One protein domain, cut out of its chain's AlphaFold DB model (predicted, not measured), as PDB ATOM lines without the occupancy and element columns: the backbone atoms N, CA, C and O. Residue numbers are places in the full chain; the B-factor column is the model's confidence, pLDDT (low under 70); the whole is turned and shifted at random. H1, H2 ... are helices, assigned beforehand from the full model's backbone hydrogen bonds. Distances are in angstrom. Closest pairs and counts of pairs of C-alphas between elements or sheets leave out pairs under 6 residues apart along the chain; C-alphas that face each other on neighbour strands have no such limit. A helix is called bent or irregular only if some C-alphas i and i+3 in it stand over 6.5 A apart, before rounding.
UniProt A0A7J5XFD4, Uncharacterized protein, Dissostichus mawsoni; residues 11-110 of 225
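This is residues 11 to 110 of the 225 residues of an uncharacterized protein of Dissostichus mawsoni (UniProt A0A7J5XFD4). Picture one long helix, H7, making one side of the domain, with the short helices H3, H4, H5 and H6 and the loops joining them wound beside it; H2 packs on H7 near its last residues, and residues 11 to 19 of H1 stick out as a free arm. The contacts between helices are few. The 100 residues printed have seven named helices, H1 to H7 in chain order, holding 67 residues, and no named strand; the class is all helix. The whole is compact, with a radius of gyration of the C-alphas of 14.6 A, and spans 42 by 32 by 25 A.

Start at H1, residues 11 to 25, which is close to but not clearly touching H2, residues 29 to 33; their closest C-alphas, of Val 23 and Arg 29, are 5.9 A apart. Look next at H7, residues 87 to 109: its residues 103 to 107 alone touch H2, and the closest C-alphas, of Glu 30 and Ser 107, are 5.6 A apart. H3, residues 45 to 49, is close to but not clearly touching H7, with the closest C-alphas, of Pro 46 and Gln 95, at 7.5 A. H4, residues 52 to 58, and H7 are near each other, with 7 pairs of C-alphas within 10 A. H5, residues 64 to 67, is close to but not clearly touching H7; the closest C-alphas, of Tyr 64 and Ile 100, are 7.0 A apart. H6, residues 76 to 83, is also close to but not clearly touching H7, about perpendicular at 74 degrees, with the closest C-alphas, of Phe 76 and Phe 90, 6.9 A apart. H1 and H7 are apart. In H1, H2, H3, H4 and H6 every O i to N i+4 pair is within hydrogen-bond range, in H7 17 of 19 are, and H5 is too short for such a pair.

Find C-alpha 11 at (38.839, -46.465, 16.720); from there H1 runs 20.6 A to C-alpha 25. H2, H3 and H5 are short, H4 measures 9.9 A and H6 10.2 A. H7 runs 33.9 A from C-alpha 87 at (5.081, -28.533, 35.298) to C-alpha 109 at (15.270, -60.702, 38.785); it is irregular, but only just, with C-alphas 88 and 91 6.9 A apart.

The C-alphas farthest apart, of Leu 14 and Arg 87, are 42.8 A apart. The printed part has no cut, and its one long link is H2 to H3, of 11 residues. Look for pLDDT under 70 at residues 11 to 32, 71 and 105 to 110.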
ATOM      1  N   TRP A  11      38.623 -46.589  15.276       50.81
ATOM      2  CA  TRP A  11      38.839 -46.465  16.720       50.81
ATOM      3  C   TRP A  11      37.536 -46.462  17.513       50.81
ATOM      4  O   TRP A  11      37.449 -47.104  18.562       50.81
ATOM      5  N   ILE A  12      36.495 -45.816  16.985       54.69
ATOM      6  CA  ILE A  12      35.150 -45.850  17.578       54.69
ATOM      7  C   ILE A  12      34.572 -47.263  17.454       54.69
ATOM      8  O   ILE A  12      34.086 -47.825  18.436       54.69
ATOM      9  N   CYS A  13      34.694 -47.881  16.276       53.47
ATOM     10  CA  CYS A  13      34.237 -49.249  16.049       53.47
ATOM     11  C   CYS A  13      34.966 -50.267  16.938       53.47
ATOM     12  O   CYS A  13      34.326 -51.157  17.496       53.47
ATOM     13  N   LEU A  14      36.289 -50.145  17.091       65.06
ATOM     14  CA  LEU A  14      37.083 -51.009  17.962       65.06
ATOM     15  C   LEU A  14      36.674 -50.836  19.427       65.06
ATOM     16  O   LEU A  14      36.397 -51.827  20.097       65.06
ATOM     17  N   SER A  15      36.558 -49.594  19.897       52.34
ATOM     18  CA  SER A  15      36.184 -49.295  21.284       52.34
ATOM     19  C   SER A  15      34.786 -49.814  21.617       52.34
ATOM     20  O   SER A  15      34.594 -50.452  22.647       52.34
ATOM     21  N   LEU A  16      33.819 -49.644  20.710       58.22
ATOM     22  CA  LEU A  16      32.466 -50.184  20.870       58.22
ATOM     23  C   LEU A  16      32.428 -51.713  20.801       58.22
ATOM     24  O   LEU A  16      31.655 -52.336  21.525       58.22
ATOM     25  N   LYS A  17      33.258 -52.341  19.958       65.56
ATOM     26  CA  LYS A  17      33.389 -53.806  19.908       65.56
ATOM     27  C   LYS A  17      33.989 -54.354  21.200       65.56
ATOM     28  O   LYS A  17      33.471 -55.338  21.722       65.56
ATOM     29  N   VAL A  18      35.037 -53.723  21.728       66.81
ATOM     30  CA  VAL A  18      35.663 -54.094  23.007       66.81
ATOM     31  C   VAL A  18      34.682 -53.878  24.157       66.81
ATOM     32  O   VAL A  18      34.479 -54.790  24.950       66.81
ATOM     33  N   TRP A  19      33.993 -52.737  24.200       58.28
ATOM     34  CA  TRP A  19      32.971 -52.452  25.206       58.28
ATOM     35  C   TRP A  19      31.823 -53.464  25.164       58.28
ATOM     36  O   TRP A  19      31.512 -54.081  26.175       58.28
ATOM     37  N   ASN A  20      31.244 -53.731  23.991       63.56
ATOM     38  CA  ASN A  20      30.178 -54.729  23.856       63.56
ATOM     39  C   ASN A  20      30.645 -56.142  24.215       63.56
ATOM     40  O   ASN A  20      29.870 -56.918  24.783       63.56
ATOM     41  N   ARG A  21      31.906 -56.478  23.917       68.69
ATOM     42  CA  ARG A  21      32.522 -57.738  24.337       68.69
ATOM     43  C   ARG A  21      32.611 -57.807  25.861       68.69
ATOM     44  O   ARG A  21      32.124 -58.776  26.425       68.69
ATOM     45  N   LEU A  22      33.115 -56.763  26.520       60.84
ATOM     46  CA  LEU A  22      33.210 -56.678  27.982       60.84
ATOM     47  C   LEU A  22      31.837 -56.722  28.665       60.84
ATOM     48  O   LEU A  22      31.671 -57.419  29.662       60.84
ATOM     49  N   VAL A  23      30.838 -56.024  28.123       61.53
ATOM     50  CA  VAL A  23      29.466 -56.016  28.657       61.53
ATOM     51  C   VAL A  23      28.802 -57.386  28.507       61.53
ATOM     52  O   VAL A  23      28.080 -57.822  29.402       61.53
ATOM     53  N   THR A  24      29.062 -58.087  27.400       65.06
ATOM     54  CA  THR A  24      28.512 -59.428  27.157       65.06
ATOM     55  C   THR A  24      29.241 -60.502  27.973       65.06
ATOM     56  O   THR A  24      28.576 -61.365  28.533       65.06
ATOM     57  N   GLN A  25      30.570 -60.426  28.098       61.50
ATOM     58  CA  GLN A  25      31.391 -61.374  28.870       61.50
ATOM     59  C   GLN A  25      31.166 -61.267  30.380       61.50
ATOM     60  O   GLN A  25      31.166 -62.277  31.070       61.50
ATOM     61  N   ASN A  26      30.943 -60.057  30.895       47.56
ATOM     62  CA  ASN A  26      30.738 -59.835  32.328       47.56
ATOM     63  C   ASN A  26      29.252 -59.824  32.733       47.56
ATOM     64  O   ASN A  26      28.936 -59.438  33.853       47.56
ATOM     65  N   HIS A  27      28.333 -60.193  31.830       60.94
ATOM     66  CA  HIS A  27      26.878 -60.167  32.057       60.94
ATOM     67  C   HIS A  27      26.336 -58.813  32.570       60.94
ATOM     68  O   HIS A  27      25.273 -58.743  33.179       60.94
ATOM     69  N   LEU A  28      27.027 -57.708  32.272       61.44
ATOM     70  CA  LEU A  28      26.704 -56.361  32.760       61.44
ATOM     71  C   LEU A  28      25.594 -55.678  31.951       61.44
ATOM     72  O   LEU A  28      25.421 -54.466  32.052       61.44
ATOM     73  N   ARG A  29      24.851 -56.421  31.121       64.31
ATOM     74  CA  ARG A  29      23.828 -55.846  30.232       64.31
ATOM     75  C   ARG A  29      22.802 -55.032  31.010       64.31
ATOM     76  O   ARG A  29      22.522 -53.911  30.604       64.31
ATOM     77  N   GLU A  30      22.357 -55.557  32.146       64.94
ATOM     78  CA  GLU A  30      21.376 -54.916  33.024       64.94
ATOM     79  C   GLU A  30      21.971 -53.725  33.785       64.94
ATOM     80  O   GLU A  30      21.408 -52.636  33.776       64.94
ATOM     81  N   ALA A  31      23.177 -53.870  34.342       62.38
ATOM     82  CA  ALA A  31      23.857 -52.783  35.051       62.38
ATOM     83  C   ALA A  31      24.168 -51.580  34.135       62.38
ATOM     84  O   ALA A  31      24.106 -50.427  34.560       62.38
ATOM     85  N   VAL A  32      24.468 -51.839  32.859       69.69
ATOM     86  CA  VAL A  32      24.748 -50.799  31.859       69.69
ATOM     87  C   VAL A  32      23.463 -50.132  31.351       69.69
ATOM     88  O   VAL A  32      23.550 -49.010  30.847       69.69
ATOM     89  N   LYS A  33      22.268 -50.728  31.534       75.44
ATOM     90  CA  LYS A  33      20.987 -50.070  31.194       75.44
ATOM     91  C   LYS A  33      20.851 -48.721  31.905       75.44
ATOM     92  O   LYS A  33      20.469 -47.747  31.271       75.44
ATOM     93  N   GLY A  34      21.293 -48.611  33.162       72.56
ATOM     94  CA  GLY A  34      21.282 -47.348  33.916       72.56
ATOM     95  C   GLY A  34      22.160 -46.226  33.331       72.56
ATOM     96  O   GLY A  34      21.951 -45.054  33.645       72.56
ATOM     97  N   LEU A  35      23.123 -46.563  32.467       76.06
ATOM     98  CA  LEU A  35      24.004 -45.608  31.781       76.06
ATOM     99  C   LEU A  35      23.473 -45.194  30.401       76.06
ATOM    100  O   LEU A  35      24.041 -44.306  29.761       76.06
ATOM    101  N   ARG A  36      22.397 -45.827  29.920       81.81
ATOM    102  CA  ARG A  36      21.777 -45.470  28.644       81.81
ATOM    103  C   ARG A  36      21.107 -44.107  28.746       81.81
ATOM    104  O   ARG A  36      20.558 -43.728  29.779       81.81
ATOM    105  N   TRP A  37      21.169 -43.373  27.644       83.75
ATOM    106  CA  TRP A  37      20.492 -42.093  27.492       83.75
ATOM    107  C   TRP A  37      19.022 -42.335  27.191       83.75
ATOM    108  O   TRP A  37      18.713 -43.021  26.219       83.75
ATOM    109  N   CYS A  38      18.127 -41.728  27.969       82.38
ATOM    110  CA  CYS A  38      16.691 -41.993  27.864       82.38
ATOM    111  C   CYS A  38      16.124 -41.686  26.468       82.38
ATOM    112  O   CYS A  38      15.248 -42.386  25.981       82.38
ATOM    113  N   VAL A  39      16.669 -40.680  25.782       84.00
ATOM    114  CA  VAL A  39      16.264 -40.279  24.421       84.00
ATOM    115  C   VAL A  39      16.613 -41.322  23.361       84.00
ATOM    116  O   VAL A  39      15.952 -41.410  22.327       84.00
ATOM    117  N   TYR A  40      17.689 -42.071  23.583       81.12
ATOM    118  CA  TYR A  40      18.256 -42.979  22.589       81.12
ATOM    119  C   TYR A  40      18.072 -44.449  22.958       81.12
ATOM    120  O   TYR A  40      18.502 -45.317  22.194       81.12
ATOM    121  N   ASP A  41      17.445 -44.737  24.100       81.81
ATOM    122  CA  ASP A  41      17.134 -46.103  24.486       81.81
ATOM    123  C   ASP A  41      16.004 -46.655  23.610       81.81
ATOM    124  O   ASP A  41      14.920 -46.081  23.497       81.81
ATOM    125  N   LEU A  42      16.278 -47.787  22.963       79.25
ATOM    126  CA  LEU A  42      15.321 -48.468  22.096       79.25
ATOM    127  C   LEU A  42      14.226 -49.174  22.902       79.25
ATOM    128  O   LEU A  42      13.141 -49.393  22.367       79.25
ATOM    129  N   GLU A  43      14.505 -49.513  24.162       80.56
ATOM    130  CA  GLU A  43      13.568 -50.174  25.079       80.56
ATOM    131  C   GLU A  43      12.619 -49.162  25.751       80.56
ATOM    132  O   GLU A  43      11.575 -49.541  26.279       80.56
ATOM    133  N   PHE A  44      12.915 -47.860  25.654       85.19
ATOM    134  CA  PHE A  44      12.084 -46.779  26.180       85.19
ATOM    135  C   PHE A  44      11.344 -46.037  25.060       85.19
ATOM    136  O   PHE A  44      11.745 -44.968  24.595       85.19
ATOM    137  N   LEU A  45      10.203 -46.594  24.647       81.25
ATOM    138  CA  LEU A  45       9.362 -46.041  23.575       81.25
ATOM    139  C   LEU A  45       8.995 -44.549  23.744       81.25
ATOM    140  O   LEU A  45       9.051 -43.830  22.740       81.25
ATOM    141  N   PRO A  46       8.691 -44.029  24.957       82.94
ATOM    142  CA  PRO A  46       8.383 -42.608  25.123       82.94
ATOM    143  C   PRO A  46       9.527 -41.680  24.692       82.94
ATOM    144  O   PRO A  46       9.266 -40.636  24.096       82.94
ATOM    145  N   GLY A  47      10.787 -42.078  24.909       79.19
ATOM    146  CA  GLY A  47      11.974 -41.315  24.497       79.19
ATOM    147  C   GLY A  47      12.107 -41.162  22.981       79.19
ATOM    148  O   GLY A  47      12.673 -40.181  22.497       79.19
ATOM    149  N   ARG A  48      11.534 -42.105  22.223       78.38
ATOM    150  CA  ARG A  48      11.550 -42.105  20.758       78.38
ATOM    151  C   ARG A  48      10.453 -41.231  20.156       78.38
ATOM    152  O   ARG A  48      10.671 -40.640  19.099       78.38
ATOM    153  N   TRP A  49       9.281 -41.198  20.783       78.12
ATOM    154  CA  TRP A  49       8.103 -40.509  20.248       78.12
ATOM    155  C   TRP A  49       8.001 -39.062  20.712       78.12
ATOM    156  O   TRP A  49       7.565 -38.206  19.945       78.12
ATOM    157  N   ASP A  50       8.429 -38.768  21.937       82.69
ATOM    158  CA  ASP A  50       8.286 -37.436  22.501       82.69
ATOM    159  C   ASP A  50       9.581 -36.620  22.356       82.69
ATOM    160  O   ASP A  50      10.603 -36.866  23.004       82.69
ATOM    161  N   ALA A  51       9.525 -35.583  21.515       83.81
ATOM    162  CA  ALA A  51      10.635 -34.661  21.296       83.81
ATOM    163  C   ALA A  51      11.066 -33.917  22.576       83.81
ATOM    164  O   ALA A  51      12.195 -33.429  22.650       83.81
ATOM    165  N   ARG A  52      10.216 -33.860  23.609       85.81
ATOM    166  CA  ARG A  52      10.524 -33.226  24.897       85.81
ATOM    167  C   ARG A  52      11.703 -33.883  25.613       85.81
ATOM    168  O   ARG A  52      12.460 -33.186  26.280       85.81
ATOM    169  N   PHE A  53      11.929 -35.185  25.428       85.12
ATOM    170  CA  PHE A  53      13.097 -35.846  26.016       85.12
ATOM    171  C   PHE A  53      14.412 -35.356  25.382       85.12
ATOM    172  O   PHE A  53      15.420 -35.230  26.078       85.12
ATOM    173  N   LYS A  54      14.413 -34.977  24.093       85.75
ATOM    174  CA  LYS A  54      15.583 -34.328  23.462       85.75
ATOM    175  C   LYS A  54      15.881 -32.974  24.106       85.75
ATOM    176  O   LYS A  54      17.045 -32.640  24.315       85.75
ATOM    177  N   PHE A  55      14.839 -32.226  24.469       87.44
ATOM    178  CA  PHE A  55      14.990 -30.980  25.218       87.44
ATOM    179  C   PHE A  55      15.600 -31.228  26.606       87.44
ATOM    180  O   PHE A  55      16.524 -30.518  26.994       87.44
ATOM    181  N   TRP A  56      15.189 -32.278  27.319       88.00
ATOM    182  CA  TRP A  56      15.818 -32.645  28.595       88.00
ATOM    183  C   TRP A  56      17.311 -32.954  28.444       88.00
ATOM    184  O   TRP A  56      18.119 -32.461  29.229       88.00
ATOM    185  N   SER A  57      17.694 -33.668  27.381       86.00
ATOM    186  CA  SER A  57      19.111 -33.910  27.080       86.00
ATOM    187  C   SER A  57      19.885 -32.615  26.826       86.00
ATOM    188  O   SER A  57      21.005 -32.484  27.310       86.00
ATOM    189  N   SER A  58      19.284 -31.627  26.150       86.00
ATOM    190  CA  SER A  58      19.909 -30.305  25.961       86.00
ATOM    191  C   SER A  58      20.100 -29.522  27.267       86.00
ATOM    192  O   SER A  58      20.986 -28.678  27.352       86.00
ATOM    193  N   LYS A  59      19.310 -29.833  28.301       86.69
ATOM    194  CA  LYS A  59      19.429 -29.266  29.651       86.69
ATOM    195  C   LYS A  59      20.398 -30.051  30.546       86.69
ATOM    196  O   LYS A  59      20.636 -29.638  31.673       86.69
ATOM    197  N   GLY A  60      20.966 -31.161  30.064       84.12
ATOM    198  CA  GLY A  60      21.900 -32.017  30.808       84.12
ATOM    199  C   GLY A  60      21.263 -33.245  31.470       84.12
ATOM    200  O   GLY A  60      21.983 -34.084  32.012       84.12
ATOM    201  N   LEU A  61      19.941 -33.409  31.373       86.44
ATOM    202  CA  LEU A  61      19.214 -34.570  31.885       86.44
ATOM    203  C   LEU A  61      19.197 -35.677  30.816       86.44
ATOM    204  O   LEU A  61      18.346 -35.703  29.925       86.44
ATOM    205  N   THR A  62      20.211 -36.545  30.864       87.69
ATOM    206  CA  THR A  62      20.589 -37.452  29.765       87.69
ATOM    207  C   THR A  62      20.396 -38.931  30.116       87.69
ATOM    208  O   THR A  62      19.434 -39.560  29.669       87.69
ATOM    209  N   ALA A  63      21.314 -39.513  30.890       85.50
ATOM    210  CA  ALA A  63      21.308 -40.930  31.251       85.50
ATOM    211  C   ALA A  63      20.373 -41.233  32.431       85.50
ATOM    212  O   ALA A  63      20.178 -40.374  33.288       85.50
ATOM    213  N   TYR A  64      19.831 -42.451  32.535       83.25
ATOM    214  CA  TYR A  64      18.937 -42.828  33.647       83.25
ATOM    215  C   TYR A  64      19.552 -42.602  35.038       83.25
ATOM    216  O   TYR A  64      18.855 -42.184  35.959       83.25
ATOM    217  N   CYS A  65      20.867 -42.773  35.186       79.62
ATOM    218  CA  CYS A  65      21.576 -42.462  36.427       79.62
ATOM    219  C   CYS A  65      21.503 -40.978  36.834       79.62
ATOM    220  O   CYS A  65      21.568 -40.684  38.023       79.62
ATOM    221  N   THR A  66      21.307 -40.047  35.892       83.94
ATOM    222  CA  THR A  66      21.170 -38.607  36.194       83.94
ATOM    223  C   THR A  66      19.840 -38.265  36.871       83.94
ATOM    224  O   THR A  66      19.728 -37.237  37.533       83.94
ATOM    225  N   PHE A  67      18.848 -39.156  36.774       83.06
ATOM    226  CA  PHE A  67      17.568 -39.053  37.478       83.06
ATOM    227  C   PHE A  67      17.645 -39.566  38.924       83.06
ATOM    228  O   PHE A  67      16.688 -39.406  39.683       83.06
ATOM    229  N   LEU A  68      18.766 -40.182  39.313       80.62
ATOM    230  CA  LEU A  68      18.982 -40.733  40.644       80.62
ATOM    231  C   LEU A  68      19.802 -39.764  41.500       80.62
ATOM    232  O   LEU A  68      20.790 -39.187  41.052       80.62
ATOM    233  N   HIS A  69      19.437 -39.631  42.771       75.56
ATOM    234  CA  HIS A  69      20.230 -38.937  43.776       75.56
ATOM    235  C   HIS A  69      20.627 -39.928  44.871       75.56
ATOM    236  O   HIS A  69      19.768 -40.545  45.491       75.56
ATOM    237  N   LYS A  70      21.936 -40.114  45.101       71.75
ATOM    238  CA  LYS A  70      22.474 -41.083  46.085       71.75
ATOM    239  C   LYS A  70      21.916 -42.513  45.928       71.75
ATOM    240  O   LYS A  70      21.778 -43.239  46.906       71.75
ATOM    241  N   GLY A  71      21.613 -42.922  44.695       66.00
ATOM    242  CA  GLY A  71      21.121 -44.267  44.380       66.00
ATOM    243  C   GLY A  71      19.606 -44.464  44.493       66.00
ATOM    244  O   GLY A  71      19.136 -45.556  44.196       66.00
ATOM    245  N   SER A  72      18.831 -43.437  44.857       72.06
ATOM    246  CA  SER A  72      17.363 -43.467  44.827       72.06
ATOM    247  C   SER A  72      16.801 -42.477  43.806       72.06
ATOM    248  O   SER A  72      17.489 -41.544  43.388       72.06
ATOM    249  N   MET A  73      15.557 -42.689  43.362       78.38
ATOM    250  CA  MET A  73      14.902 -41.783  42.415       78.38
ATOM    251  C   MET A  73      14.815 -40.370  43.001       78.38
ATOM    252  O   MET A  73      14.278 -40.177  44.093       78.38
ATOM    253  N   ASN A  74      15.322 -39.376  42.271       80.69
ATOM    254  CA  ASN A  74      15.233 -37.985  42.696       80.69
ATOM    255  C   ASN A  74      13.788 -37.473  42.579       80.69
ATOM    256  O   ASN A  74      13.002 -37.944  41.751       80.69
ATOM    257  N   SER A  75      13.422 -36.494  43.405       85.69
ATOM    258  CA  SER A  75      12.084 -35.908  43.352       85.69
ATOM    259  C   SER A  75      11.926 -35.049  42.097       85.69
ATOM    260  O   SER A  75      12.869 -34.399  41.636       85.69
ATOM    261  N   PHE A  76      10.706 -34.997  41.556       84.00
ATOM    262  CA  PHE A  76      10.423 -34.131  40.413       84.00
ATOM    263  C   PHE A  76      10.712 -32.661  40.728       84.00
ATOM    264  O   PHE A  76      11.239 -31.967  39.873       84.00
ATOM    265  N   GLN A  77      10.424 -32.186  41.946       85.50
ATOM    266  CA  GLN A  77      10.678 -30.790  42.326       85.50
ATOM    267  C   GLN A  77      12.171 -30.450  42.302       85.50
ATOM    268  O   GLN A  77      12.549 -29.393  41.803       85.50
ATOM    269  N   ASN A  78      13.019 -31.372  42.761       86.12
ATOM    270  CA  ASN A  78      14.467 -31.191  42.729       86.12
ATOM    271  C   ASN A  78      14.983 -31.155  41.288       86.12
ATOM    272  O   ASN A  78      15.715 -30.241  40.917       86.12
ATOM    273  N   LEU A  79      14.561 -32.114  40.454       86.19
ATOM    274  CA  LEU A  79      14.947 -32.147  39.039       86.19
ATOM    275  C   LEU A  79      14.412 -30.933  38.275       86.19
ATOM    276  O   LEU A  79      15.099 -30.394  37.414       86.19
ATOM    277  N   LYS A  80      13.209 -30.469  38.617       88.00
ATOM    278  CA  LYS A  80      12.599 -29.272  38.047       88.00
ATOM    279  C   LYS A  80      13.437 -28.029  38.332       88.00
ATOM    280  O   LYS A  80      13.694 -27.271  37.405       88.00
ATOM    281  N   GLY A  81      13.876 -27.846  39.577       87.88
ATOM    282  CA  GLY A  81      14.744 -26.732  39.958       87.88
ATOM    283  C   GLY A  81      16.139 -26.823  39.336       87.88
ATOM    284  O   GLY A  81      16.684 -25.812  38.910       87.88
ATOM    285  N   GLN A  82      16.701 -28.029  39.240       88.81
ATOM    286  CA  GLN A  82      18.063 -28.241  38.744       88.81
ATOM    287  C   GLN A  82      18.183 -28.152  37.215       88.81
ATOM    288  O   GLN A  82      19.185 -27.655  36.710       88.81
ATOM    289  N   PHE A  83      17.183 -28.645  36.483       87.50
ATOM    290  CA  PHE A  83      17.217 -28.775  35.021       87.50
ATOM    291  C   PHE A  83      16.186 -27.894  34.304       87.50
ATOM    292  O   PHE A  83      15.989 -28.050  33.098       87.50
ATOM    293  N   ASP A  84      15.542 -26.971  35.028       87.00
ATOM    294  CA  ASP A  84      14.571 -26.015  34.480       87.00
ATOM    295  C   ASP A  84      13.411 -26.717  33.736       87.00
ATOM    296  O   ASP A  84      13.040 -26.388  32.606       87.00
ATOM    297  N   LEU A  85      12.860 -27.765  34.362       88.25
ATOM    298  CA  LEU A  85      11.745 -28.534  33.795       88.25
ATOM    299  C   LEU A  85      10.411 -27.798  34.001       88.25
ATOM    300  O   LEU A  85      10.204 -27.081  34.985       88.25
ATOM    301  N   LYS A  86       9.448 -28.006  33.099       89.00
ATOM    302  CA  LYS A  86       8.112 -27.397  33.219       89.00
ATOM    303  C   LYS A  86       7.171 -28.288  34.019       89.00
ATOM    304  O   LYS A  86       7.380 -29.485  34.135       89.00
ATOM    305  N   ARG A  87       6.080 -27.735  34.554       84.44
ATOM    306  CA  ARG A  87       5.081 -28.533  35.298       84.44
ATOM    307  C   ARG A  87       4.497 -29.672  34.447       84.44
ATOM    308  O   ARG A  87       4.316 -30.774  34.952       84.44
ATOM    309  N   ASP A  88       4.313 -29.426  33.153       85.38
ATOM    310  CA  ASP A  88       3.778 -30.396  32.186       85.38
ATOM    311  C   ASP A  88       4.729 -31.574  31.909       85.38
ATOM    312  O   ASP A  88       4.346 -32.567  31.293       85.38
ATOM    313  N   ASP A  89       5.979 -31.489  32.369       85.94
ATOM    314  CA  ASP A  89       6.976 -32.552  32.255       85.94
ATOM    315  C   ASP A  89       6.797 -33.639  33.330       85.94
ATOM    316  O   ASP A  89       7.436 -34.690  33.262       85.94
ATOM    317  N   PHE A  90       5.882 -33.444  34.286       82.56
ATOM    318  CA  PHE A  90       5.643 -34.388  35.377       82.56
ATOM    319  C   PHE A  90       5.241 -35.787  34.890       82.56
ATOM    320  O   PHE A  90       5.793 -36.786  35.348       82.56
ATOM    321  N   TYR A  91       4.336 -35.888  33.913       82.69
ATOM    322  CA  TYR A  91       3.917 -37.186  33.375       82.69
ATOM    323  C   TYR A  91       5.067 -37.928  32.678       82.69
ATOM    324  O   TYR A  91       5.194 -39.144  32.811       82.69
ATOM    325  N   ARG A  92       5.964 -37.199  32.008       86.62
ATOM    326  CA  ARG A  92       7.178 -37.757  31.390       86.62
ATOM    327  C   ARG A  92       8.170 -38.236  32.440       86.62
ATOM    328  O   ARG A  92       8.810 -39.271  32.273       86.62
ATOM    329  N   PHE A  93       8.264 -37.514  33.554       85.19
ATOM    330  CA  PHE A  93       9.069 -37.933  34.693       85.19
ATOM    331  C   PHE A  93       8.536 -39.250  35.269       85.19
ATOM    332  O   PHE A  93       9.322 -40.148  35.558       85.19
ATOM    333  N   LEU A  94       7.212 -39.413  35.360       79.69
ATOM    334  CA  LEU A  94       6.602 -40.676  35.787       79.69
ATOM    335  C   LEU A  94       6.892 -41.827  34.815       79.69
ATOM    336  O   LEU A  94       7.150 -42.935  35.278       79.69
ATOM    337  N   GLN A  95       6.901 -41.573  33.502       86.44
ATOM    338  CA  GLN A  95       7.276 -42.576  32.497       86.44
ATOM    339  C   GLN A  95       8.722 -43.048  32.688       86.44
ATOM    340  O   GLN A  95       8.976 -44.250  32.717       86.44
ATOM    341  N   VAL A  96       9.662 -42.114  32.870       85.25
ATOM    342  CA  VAL A  96      11.074 -42.444  33.124       85.25
ATOM    343  C   VAL A  96      11.231 -43.176  34.452       85.25
ATOM    344  O   VAL A  96      11.908 -44.196  34.495       85.25
ATOM    345  N   ARG A  97      10.570 -42.712  35.518       84.06
ATOM    346  CA  ARG A  97      10.585 -43.381  36.825       84.06
ATOM    347  C   ARG A  97      10.094 -44.819  36.723       84.06
ATOM    348  O   ARG A  97      10.761 -45.717  37.208       84.06
ATOM    349  N   HIS A  98       8.956 -45.036  36.067       83.50
ATOM    350  CA  HIS A  98       8.403 -46.373  35.877       83.50
ATOM    351  C   HIS A  98       9.370 -47.283  35.118       83.50
ATOM    352  O   HIS A  98       9.566 -48.432  35.502       83.50
ATOM    353  N   HIS A  99      10.013 -46.758  34.076       82.56
ATOM    354  CA  HIS A  99      10.996 -47.514  33.312       82.56
ATOM    355  C   HIS A  99      12.263 -47.819  34.126       82.56
ATOM    356  O   HIS A  99      12.763 -48.937  34.080       82.56
ATOM    357  N   ILE A 100      12.751 -46.873  34.935       80.94
ATOM    358  CA  ILE A 100      13.854 -47.108  35.880       80.94
ATOM    359  C   ILE A 100      13.463 -48.183  36.899       80.94
ATOM    360  O   ILE A 100      14.258 -49.083  37.151       80.94
ATOM    361  N   ASP A 101      12.243 -48.136  37.440       79.25
ATOM    362  CA  ASP A 101      11.730 -49.149  38.365       79.25
ATOM    363  C   ASP A 101      11.672 -50.535  37.685       79.25
ATOM    364  O   ASP A 101      11.988 -51.543  38.315       79.25
ATOM    365  N   GLN A 102      11.315 -50.608  36.396       77.88
ATOM    366  CA  GLN A 102      11.363 -51.845  35.606       77.88
ATOM    367  C   GLN A 102      12.797 -52.341  35.398       77.88
ATOM    368  O   GLN A 102      13.065 -53.500  35.696       77.88
ATOM    369  N   ILE A 103      13.730 -51.468  34.996       76.06
ATOM    370  CA  ILE A 103      15.158 -51.804  34.873       76.06
ATOM    371  C   ILE A 103      15.687 -52.330  36.208       76.06
ATOM    372  O   ILE A 103      16.395 -53.332  36.241       76.06
ATOM    373  N   GLN A 104      15.335 -51.688  37.325       70.81
ATOM    374  CA  GLN A 104      15.734 -52.126  38.659       70.81
ATOM    375  C   GLN A 104      15.128 -53.486  39.007       70.81
ATOM    376  O   GLN A 104      15.853 -54.348  39.496       70.81
ATOM    377  N   ARG A 105      13.846 -53.729  38.720       66.31
ATOM    378  CA  ARG A 105      13.201 -55.038  38.934       66.31
ATOM    379  C   ARG A 105      13.826 -56.135  38.076       66.31
ATOM    380  O   ARG A 105      14.139 -57.184  38.619       66.31
ATOM    381  N   GLU A 106      14.097 -55.875  36.802       59.69
ATOM    382  CA  GLU A 106      14.802 -56.792  35.894       59.69
ATOM    383  C   GLU A 106      16.231 -57.074  36.387       59.69
ATOM    384  O   GLU A 106      16.648 -58.228  36.464       59.69
ATOM    385  N   SER A 107      16.936 -56.040  36.860       52.31
ATOM    386  CA  SER A 107      18.254 -56.153  37.510       52.31
ATOM    387  C   SER A 107      18.205 -56.921  38.837       52.31
ATOM    388  O   SER A 107      19.218 -57.450  39.286       52.31
ATOM    389  N   THR A 108      17.039 -56.964  39.487       47.75
ATOM    390  CA  THR A 108      16.795 -57.714  40.730       47.75
ATOM    391  C   THR A 108      16.339 -59.153  40.435       47.75
ATOM    392  O   THR A 108      16.517 -60.035  41.271       47.75
ATOM    393  N   GLN A 109      15.786 -59.407  39.242       37.78
ATOM    394  CA  GLN A 109      15.270 -60.702  38.785       37.78
ATOM    395  C   GLN A 109      16.312 -61.533  38.017       37.78
ATOM    396  O   GLN A 109      16.162 -62.752  37.905       37.78
ATOM    397  N   VAL A 110      17.422 -60.924  37.581       44.06
ATOM    398  CA  VAL A 110      18.683 -61.657  37.414       44.06
ATOM    399  C   VAL A 110      19.063 -62.173  38.797       44.06
ATOM    400  O   VAL A 110      19.608 -61.439  39.616       44.06
TER     401      VAL A 110